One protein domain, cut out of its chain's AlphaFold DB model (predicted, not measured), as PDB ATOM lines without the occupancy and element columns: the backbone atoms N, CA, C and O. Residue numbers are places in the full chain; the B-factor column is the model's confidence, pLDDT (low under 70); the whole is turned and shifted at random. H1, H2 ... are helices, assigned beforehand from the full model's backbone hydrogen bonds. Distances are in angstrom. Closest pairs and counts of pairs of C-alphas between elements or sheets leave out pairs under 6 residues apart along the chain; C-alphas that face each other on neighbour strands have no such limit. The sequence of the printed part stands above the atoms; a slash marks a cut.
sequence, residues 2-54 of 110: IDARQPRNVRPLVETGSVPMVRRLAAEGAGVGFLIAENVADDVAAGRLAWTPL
ATOM      1  N   ILE A   2     166.139 148.887 121.520       48.06
ATOM      2  CA  ILE A   2     166.515 147.614 120.885       48.06
ATOM      3  C   ILE A   2     167.380 147.956 119.666       48.06
ATOM      4  O   ILE A   2     166.938 148.700 118.793       48.06
ATOM      5  N   ASP A   3     168.621 147.474 119.641       48.53
ATOM      6  CA  ASP A   3     169.574 147.722 118.556       48.53
ATOM      7  C   ASP A   3     169.139 146.984 117.279       48.53
ATOM      8  O   ASP A   3     169.021 145.757 117.254       48.53
ATOM      9  N   ALA A   4     168.903 147.735 116.202       58.28
ATOM     10  CA  ALA A   4     168.486 147.209 114.903       58.28
ATOM     11  C   ALA A   4     169.550 146.323 114.222       58.28
ATOM     12  O   ALA A   4     169.237 145.648 113.243       58.28
ATOM     13  N   ARG A   5     170.797 146.319 114.718       54.72
ATOM     14  CA  ARG A   5     171.921 145.554 114.153       54.72
ATOM     15  C   ARG A   5     172.159 144.202 114.821       54.72
ATOM     16  O   ARG A   5     173.066 143.482 114.409       54.72
ATOM     17  N   GLN A   6     171.371 143.836 115.832       57.22
ATOM     18  CA  GLN A   6     171.513 142.530 116.466       57.22
ATOM     19  C   GLN A   6     170.985 141.438 115.512       57.22
ATOM     20  O   GLN A   6     169.821 141.511 115.102       57.22
ATOM     21  N   PRO A   7     171.800 140.440 115.116       49.81
ATOM     22  CA  PRO A   7     171.357 139.374 114.225       49.81
ATOM     23  C   PRO A   7     170.201 138.616 114.885       49.81
ATOM     24  O   PRO A   7     170.368 137.931 115.894       49.81
ATOM     25  N   ARG A   8     168.997 138.784 114.330       59.06
ATOM     26  CA  ARG A   8     167.783 138.136 114.824       59.06
ATOM     27  C   ARG A   8     167.857 136.654 114.481       59.06
ATOM     28  O   ARG A   8     167.565 136.261 113.357       59.06
ATOM     29  N   ASN A   9     168.195 135.823 115.460       64.75
ATOM     30  CA  ASN A   9     168.086 134.365 115.345       64.75
ATOM     31  C   ASN A   9     166.624 133.880 115.461       64.75
ATOM     32  O   ASN A   9     166.344 132.830 116.027       64.75
ATOM     33  N   VAL A  10     165.671 134.690 114.994       70.00
ATOM     34  CA  VAL A  10     164.236 134.421 115.061       70.00
ATOM     35  C   VAL A  10     163.677 134.692 113.674       70.00
ATOM     36  O   VAL A  10     163.752 135.817 113.178       70.00
ATOM     37  N   ARG A  11     163.155 133.647 113.033       79.25
ATOM     38  CA  ARG A  11     162.432 133.751 111.764       79.25
ATOM     39  C   ARG A  11     160.931 133.663 112.054       79.25
ATOM     40  O   ARG A  11     160.556 132.832 112.881       79.25
ATOM     41  N   PRO A  12     160.080 134.483 111.413       86.19
ATOM     42  CA  PRO A  12     158.634 134.325 111.518       86.19
ATOM     43  C   PRO A  12     158.224 132.910 111.091       86.19
ATOM     44  O   PRO A  12     158.583 132.470 110.001       86.19
ATOM     45  N   LEU A  13     157.503 132.193 111.959       89.38
ATOM     46  CA  LEU A  13     156.926 130.886 111.625       89.38
ATOM     47  C   LEU A  13     155.687 131.049 110.735       89.38
ATOM     48  O   LEU A  13     155.497 130.304 109.780       89.38
ATOM     49  N   VAL A  14     154.846 132.032 111.066       91.69
ATOM     50  CA  VAL A  14     153.617 132.370 110.348       91.69
ATOM     51  C   VAL A  14     153.329 133.860 110.507       91.69
ATOM     52  O   VAL A  14     153.584 134.435 111.566       91.69
ATOM     53  N   GLU A  15     152.761 134.473 109.474       93.00
ATOM     54  CA  GLU A  15     152.210 135.826 109.519       93.00
ATOM     55  C   GLU A  15     150.705 135.743 109.257       93.00
ATOM     56  O   GLU A  15     150.266 135.196 108.246       93.00
ATOM     57  N   THR A  16     149.892 136.219 110.199       93.56
ATOM     58  CA  THR A  16     148.430 136.142 110.106       93.56
ATOM     59  C   THR A  16     147.767 137.225 110.951       93.56
ATOM     60  O   THR A  16     148.274 137.594 112.007       93.56
ATOM     61  N   GLY A  17     146.605 137.709 110.504       93.44
ATOM     62  CA  GLY A  17     145.718 138.561 111.307       93.44
ATOM     63  C   GLY A  17     144.753 137.773 112.206       93.44
ATOM     64  O   GLY A  17     143.977 138.366 112.950       93.44
ATOM     65  N   SER A  18     144.761 136.437 112.133       95.81
ATOM     66  CA  SER A  18     143.831 135.583 112.876       95.81
ATOM     67  C   SER A  18     144.323 135.312 114.296       95.81
ATOM     68  O   SER A  18     145.157 134.437 114.535       95.81
ATOM     69  N   VAL A  19     143.743 136.019 115.263       95.31
ATOM     70  CA  VAL A  19     143.995 135.808 116.698       95.31
ATOM     71  C   VAL A  19     143.758 134.351 117.142       95.31
ATOM     72  O   VAL A  19     144.632 133.805 117.818       95.31
ATOM     73  N   PRO A  20     142.652 133.669 116.763       96.00
ATOM     74  CA  PRO A  20     142.430 132.279 117.167       96.00
ATOM     75  C   PRO A  20     143.518 131.319 116.677       96.00
ATOM     76  O   PRO A  20     143.904 130.402 117.400       96.00
ATOM     77  N   MET A  21     144.044 131.540 115.468       96.00
ATOM     78  CA  MET A  21     145.132 130.725 114.924       96.00
ATOM     79  C   MET A  21     146.415 130.909 115.736       96.00
ATOM     80  O   MET A  21     147.041 129.922 116.117       96.00
ATOM     81  N   VAL A  22     146.780 132.158 116.047       96.12
ATOM     82  CA  VAL A  22     147.966 132.457 116.863       96.12
ATOM     83  C   VAL A  22     147.844 131.824 118.252       96.12
ATOM     84  O   VAL A  22     148.783 131.173 118.706       96.12
ATOM     85  N   ARG A  23     146.678 131.949 118.903       96.31
ATOM     86  CA  ARG A  23     146.406 131.333 120.217       96.31
ATOM     87  C   ARG A  23     146.577 129.819 120.187       96.31
ATOM     88  O   ARG A  23     147.216 129.264 121.076       96.31
ATOM     89  N   ARG A  24     146.050 129.163 119.151       95.75
ATOM     90  CA  ARG A  24     146.179 127.714 118.974       95.75
ATOM     91  C   ARG A  24     147.637 127.285 118.815       95.75
ATOM     92  O   ARG A  24     148.079 126.399 119.535       95.75
ATOM     93  N   LEU A  25     148.387 127.937 117.926       95.50
ATOM     94  CA  LEU A  25     149.802 127.622 117.696       95.50
ATOM     95  C   LEU A  25     150.653 127.825 118.957       95.50
ATOM     96  O   LEU A  25     151.523 127.008 119.252       95.50
ATOM     97  N   ALA A  26     150.386 128.888 119.719       95.38
ATOM     98  CA  ALA A  26     151.068 129.138 120.985       95.38
ATOM     99  C   ALA A  26     150.732 128.073 122.044       95.38
ATOM    100  O   ALA A  26     151.634 127.575 122.714       95.38
ATOM    101  N   ALA A  27     149.459 127.678 122.164       95.50
ATOM    102  CA  ALA A  27     149.021 126.646 123.108       95.50
ATOM    103  C   ALA A  27     149.590 125.254 122.773       95.50
ATOM    104  O   ALA A  27     149.876 124.470 123.674       95.50
ATOM    105  N   GLU A  28     149.791 124.960 121.487       95.56
ATOM    106  CA  GLU A  28     150.444 123.737 121.003       95.56
ATOM    107  C   GLU A  28     151.986 123.795 121.118       95.56
ATOM    108  O   GLU A  28     152.669 122.828 120.787       95.56
ATOM    109  N   GLY A  29     152.558 124.909 121.595       94.12
ATOM    110  CA  GLY A  29     154.003 125.069 121.786       94.12
ATOM    111  C   GLY A  29     154.794 125.318 120.497       94.12
ATOM    112  O   GLY A  29     156.022 125.235 120.510       94.12
ATOM    113  N   ALA A  30     154.124 125.645 119.387       93.50
ATOM    114  CA  ALA A  30     154.776 125.881 118.097       93.50
ATOM    115  C   ALA A  30     155.583 127.195 118.057       93.50
ATOM    116  O   ALA A  30     156.463 127.357 117.212       93.50
ATOM    117  N   GLY A  31     155.299 128.143 118.956       91.50
ATOM    118  CA  GLY A  31     156.020 129.409 119.046       91.50
ATOM    119  C   GLY A  31     155.380 130.405 120.012       91.50
ATOM    120  O   GLY A  31     154.547 130.046 120.840       91.50
ATOM    121  N   VAL A  32     155.768 131.675 119.884       92.00
ATOM    122  CA  VAL A  32     155.194 132.805 120.632       92.00
ATOM    123  C   VAL A  32     154.467 133.754 119.684       92.00
ATOM    124  O   VAL A  32     154.889 133.946 118.545       92.00
ATOM    125  N   GLY A  33     153.373 134.351 120.156       91.88
ATOM    126  CA  GLY A  33     152.582 135.325 119.408       91.88
ATOM    127  C   GLY A  33     152.595 136.699 120.068       91.88
ATOM    128  O   GLY A  33     152.640 136.802 121.292       91.88
ATOM    129  N   PHE A  34     152.512 137.753 119.258       90.88
ATOM    130  CA  PHE A  34     152.257 139.111 119.735       90.88
ATOM    131  C   PHE A  34     150.758 139.383 119.656       90.88
ATOM    132  O   PHE A  34     150.165 139.336 118.579       90.88
ATOM    133  N   LEU A  35     150.141 139.616 120.808       91.19
ATOM    134  CA  LEU A  35     148.701 139.811 120.964       91.19
ATOM    135  C   LEU A  35     148.468 140.944 121.967       91.19
ATOM    136  O   LEU A  35     149.389 141.343 122.674       91.19
ATOM    137  N   ILE A  36     147.239 141.446 122.035       89.00
ATOM    138  CA  ILE A  36     146.777 142.282 123.149       89.00
ATOM    139  C   ILE A  36     146.241 141.384 124.274       89.00
ATOM    140  O   ILE A  36     145.853 140.239 124.016       89.00
ATOM    141  N   ALA A  37     146.239 141.874 125.514       88.12
ATOM    142  CA  ALA A  37     145.902 141.066 126.689       88.12
ATOM    143  C   ALA A  37     144.465 140.518 126.625       88.12
ATOM    144  O   ALA A  37     144.213 139.369 126.989       88.12
ATOM    145  N   GLU A  38     143.547 141.310 126.078       87.25
ATOM    146  CA  GLU A  38     142.125 141.008 125.923       87.25
ATOM    147  C   GLU A  38     141.895 139.755 125.068       87.25
ATOM    148  O   GLU A  38     140.977 138.983 125.323       87.25
ATOM    149  N   ASN A  39     142.772 139.489 124.095       92.06
ATOM    150  CA  ASN A  39     142.653 138.321 123.224       92.06
ATOM    151  C   ASN A  39     142.921 136.992 123.945       92.06
ATOM    152  O   ASN A  39     142.496 135.943 123.454       92.06
ATOM    153  N   VAL A  40     143.678 137.017 125.048       93.31
ATOM    154  CA  VAL A  40     144.219 135.818 125.714       93.31
ATOM    155  C   VAL A  40     143.840 135.714 127.188       93.31
ATOM    156  O   VAL A  40     144.216 134.731 127.823       93.31
ATOM    157  N   ALA A  41     143.098 136.685 127.727       91.31
ATOM    158  CA  ALA A  41     142.750 136.764 129.144       91.31
ATOM    159  C   ALA A  41     142.195 135.434 129.685       91.31
ATOM    160  O   ALA A  41     142.718 134.910 130.668       91.31
ATOM    161  N   ASP A  42     141.235 134.828 128.983       93.44
ATOM    162  CA  ASP A  42     140.624 133.556 129.391       93.44
ATOM    163  C   ASP A  42     141.590 132.364 129.330       93.44
ATOM    164  O   ASP A  42     141.529 131.465 130.166       93.44
ATOM    165  N   ASP A  43     142.491 132.325 128.344       94.81
ATOM    166  CA  ASP A  43     143.487 131.252 128.246       94.81
ATOM    167  C   ASP A  43     144.538 131.359 129.342       94.81
ATOM    168  O   ASP A  43     144.986 130.339 129.863       94.81
ATOM    169  N   VAL A  44     144.926 132.584 129.691       95.25
ATOM    170  CA  VAL A  44     145.873 132.852 130.775       95.25
ATOM    171  C   VAL A  44     145.231 132.535 132.122       95.25
ATOM    172  O   VAL A  44     145.841 131.844 132.935       95.25
ATOM    173  N   ALA A  45     143.981 132.957 132.337       93.69
ATOM    174  CA  ALA A  45     143.214 132.625 133.538       93.69
ATOM    175  C   ALA A  45     143.034 131.107 133.700       93.69
ATOM    176  O   ALA A  45     143.141 130.581 134.807       93.69
ATOM    177  N   ALA A  46     142.833 130.390 132.593       95.19
ATOM    178  CA  ALA A  46     142.743 128.934 132.579       95.19
ATOM    179  C   ALA A  46     144.106 128.211 132.601       95.19
ATOM    180  O   ALA A  46     144.136 126.984 132.520       95.19
ATOM    181  N   GLY A  47     145.230 128.935 132.660       94.94
ATOM    182  CA  GLY A  47     146.578 128.358 132.675       94.94
ATOM    183  C   GLY A  47     147.011 127.682 131.367       94.94
ATOM    184  O   GLY A  47     148.008 126.965 131.357       94.94
ATOM    185  N   ARG A  48     146.281 127.893 130.264       95.88
ATOM    186  CA  ARG A  48     146.614 127.355 128.932       95.88
ATOM    187  C   ARG A  48     147.723 128.140 128.244       95.88
ATOM    188  O   ARG A  48     148.483 127.566 127.473       95.88
ATOM    189  N   LEU A  49     147.799 129.445 128.498       96.56
ATOM    190  CA  LEU A  49     148.822 130.334 127.950       96.56
ATOM    191  C   LEU A  49     149.522 131.105 129.069       96.56
ATOM    192  O   LEU A  49     148.934 131.403 130.105       96.56
ATOM    193  N   ALA A  50     150.778 131.474 128.828       94.88
ATOM    194  CA  ALA A  50     151.523 132.388 129.681       94.88
ATOM    195  C   ALA A  50     151.597 133.771 129.025       94.88
ATOM    196  O   ALA A  50     151.938 133.893 127.847       94.88
ATOM    197  N   TRP A  51     151.310 134.821 129.795       93.31
ATOM    198  CA  TRP A  51     151.402 136.204 129.334       93.31
ATOM    199  C   TRP A  51     152.698 136.860 129.802       93.31
ATOM    200  O   TRP A  51     153.002 136.875 130.995       93.31
ATOM    201  N   THR A  52     153.439 137.444 128.860       90.94
ATOM    202  CA  THR A  52     154.590 138.308 129.149       90.94
ATOM    203  C   THR A  52     154.287 139.702 128.607       90.94
ATOM    204  O   THR A  52     154.190 139.851 127.388       90.94
ATOM    205  N   PRO A  53     154.121 140.725 129.466       84.75
ATOM    206  CA  PRO A  53     153.876 142.080 128.995       84.75
ATOM    207  C   PRO A  53     155.099 142.597 128.235       84.75
ATOM    208  O   PRO A  53     156.243 142.363 128.636       84.75
ATOM    209  N   LEU A  54     154.861 143.323 127.144       82.38
ATOM    210  CA  LEU A  54     155.938 143.969 126.409       82.38
ATOM    211  C   LEU A  54     156.546 145.073 127.283       82.38
ATOM    212  O   LEU A  54     155.824 145.879 127.866       82.38
TER     213      LEU A  54
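Overview. This is residues 2 to 54 of the 110 residues of the protein "LysR family transcriptional regulator" of Pseudomonas sp. MWU12-2534b (UniProt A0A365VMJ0). With little regular structure, this is a small body made mostly of loops, with two short helices, H1 then H2, that point nearly the same way but are apart; a long tail, of which residues 2 to 11 stand free, sticks out from it. The link between the helices, residues 28 to 40, passes through the middle. The printed part has 53 residues, 14 of them in named helices; the class is all helix, with no named strand. It is loose, with a radius of gyration of the C-alphas of 12.6 A, and spans 38 by 20 by 19 A.

Along the chain. Residues 2 to 18 hold no named element. H1, residues 19 to 27, begins at C-alpha 19 (143.995, 135.808, 116.698) and is 12.3 A long. H2, residues 41 to 45, ends at C-alpha 45 (143.214, 132.625, 133.538).

Arrangement. H1 and H2 are apart, joined by a long link of 13 residues. In both, every O i to N i+4 pair is within hydrogen-bond range.

Size, cuts and confidence. Without residues 2 to 11, which stand free, the body spans 26 by 18 by 18 A. The printed part has no cut. Residues 2 to 9 have pLDDT under 70.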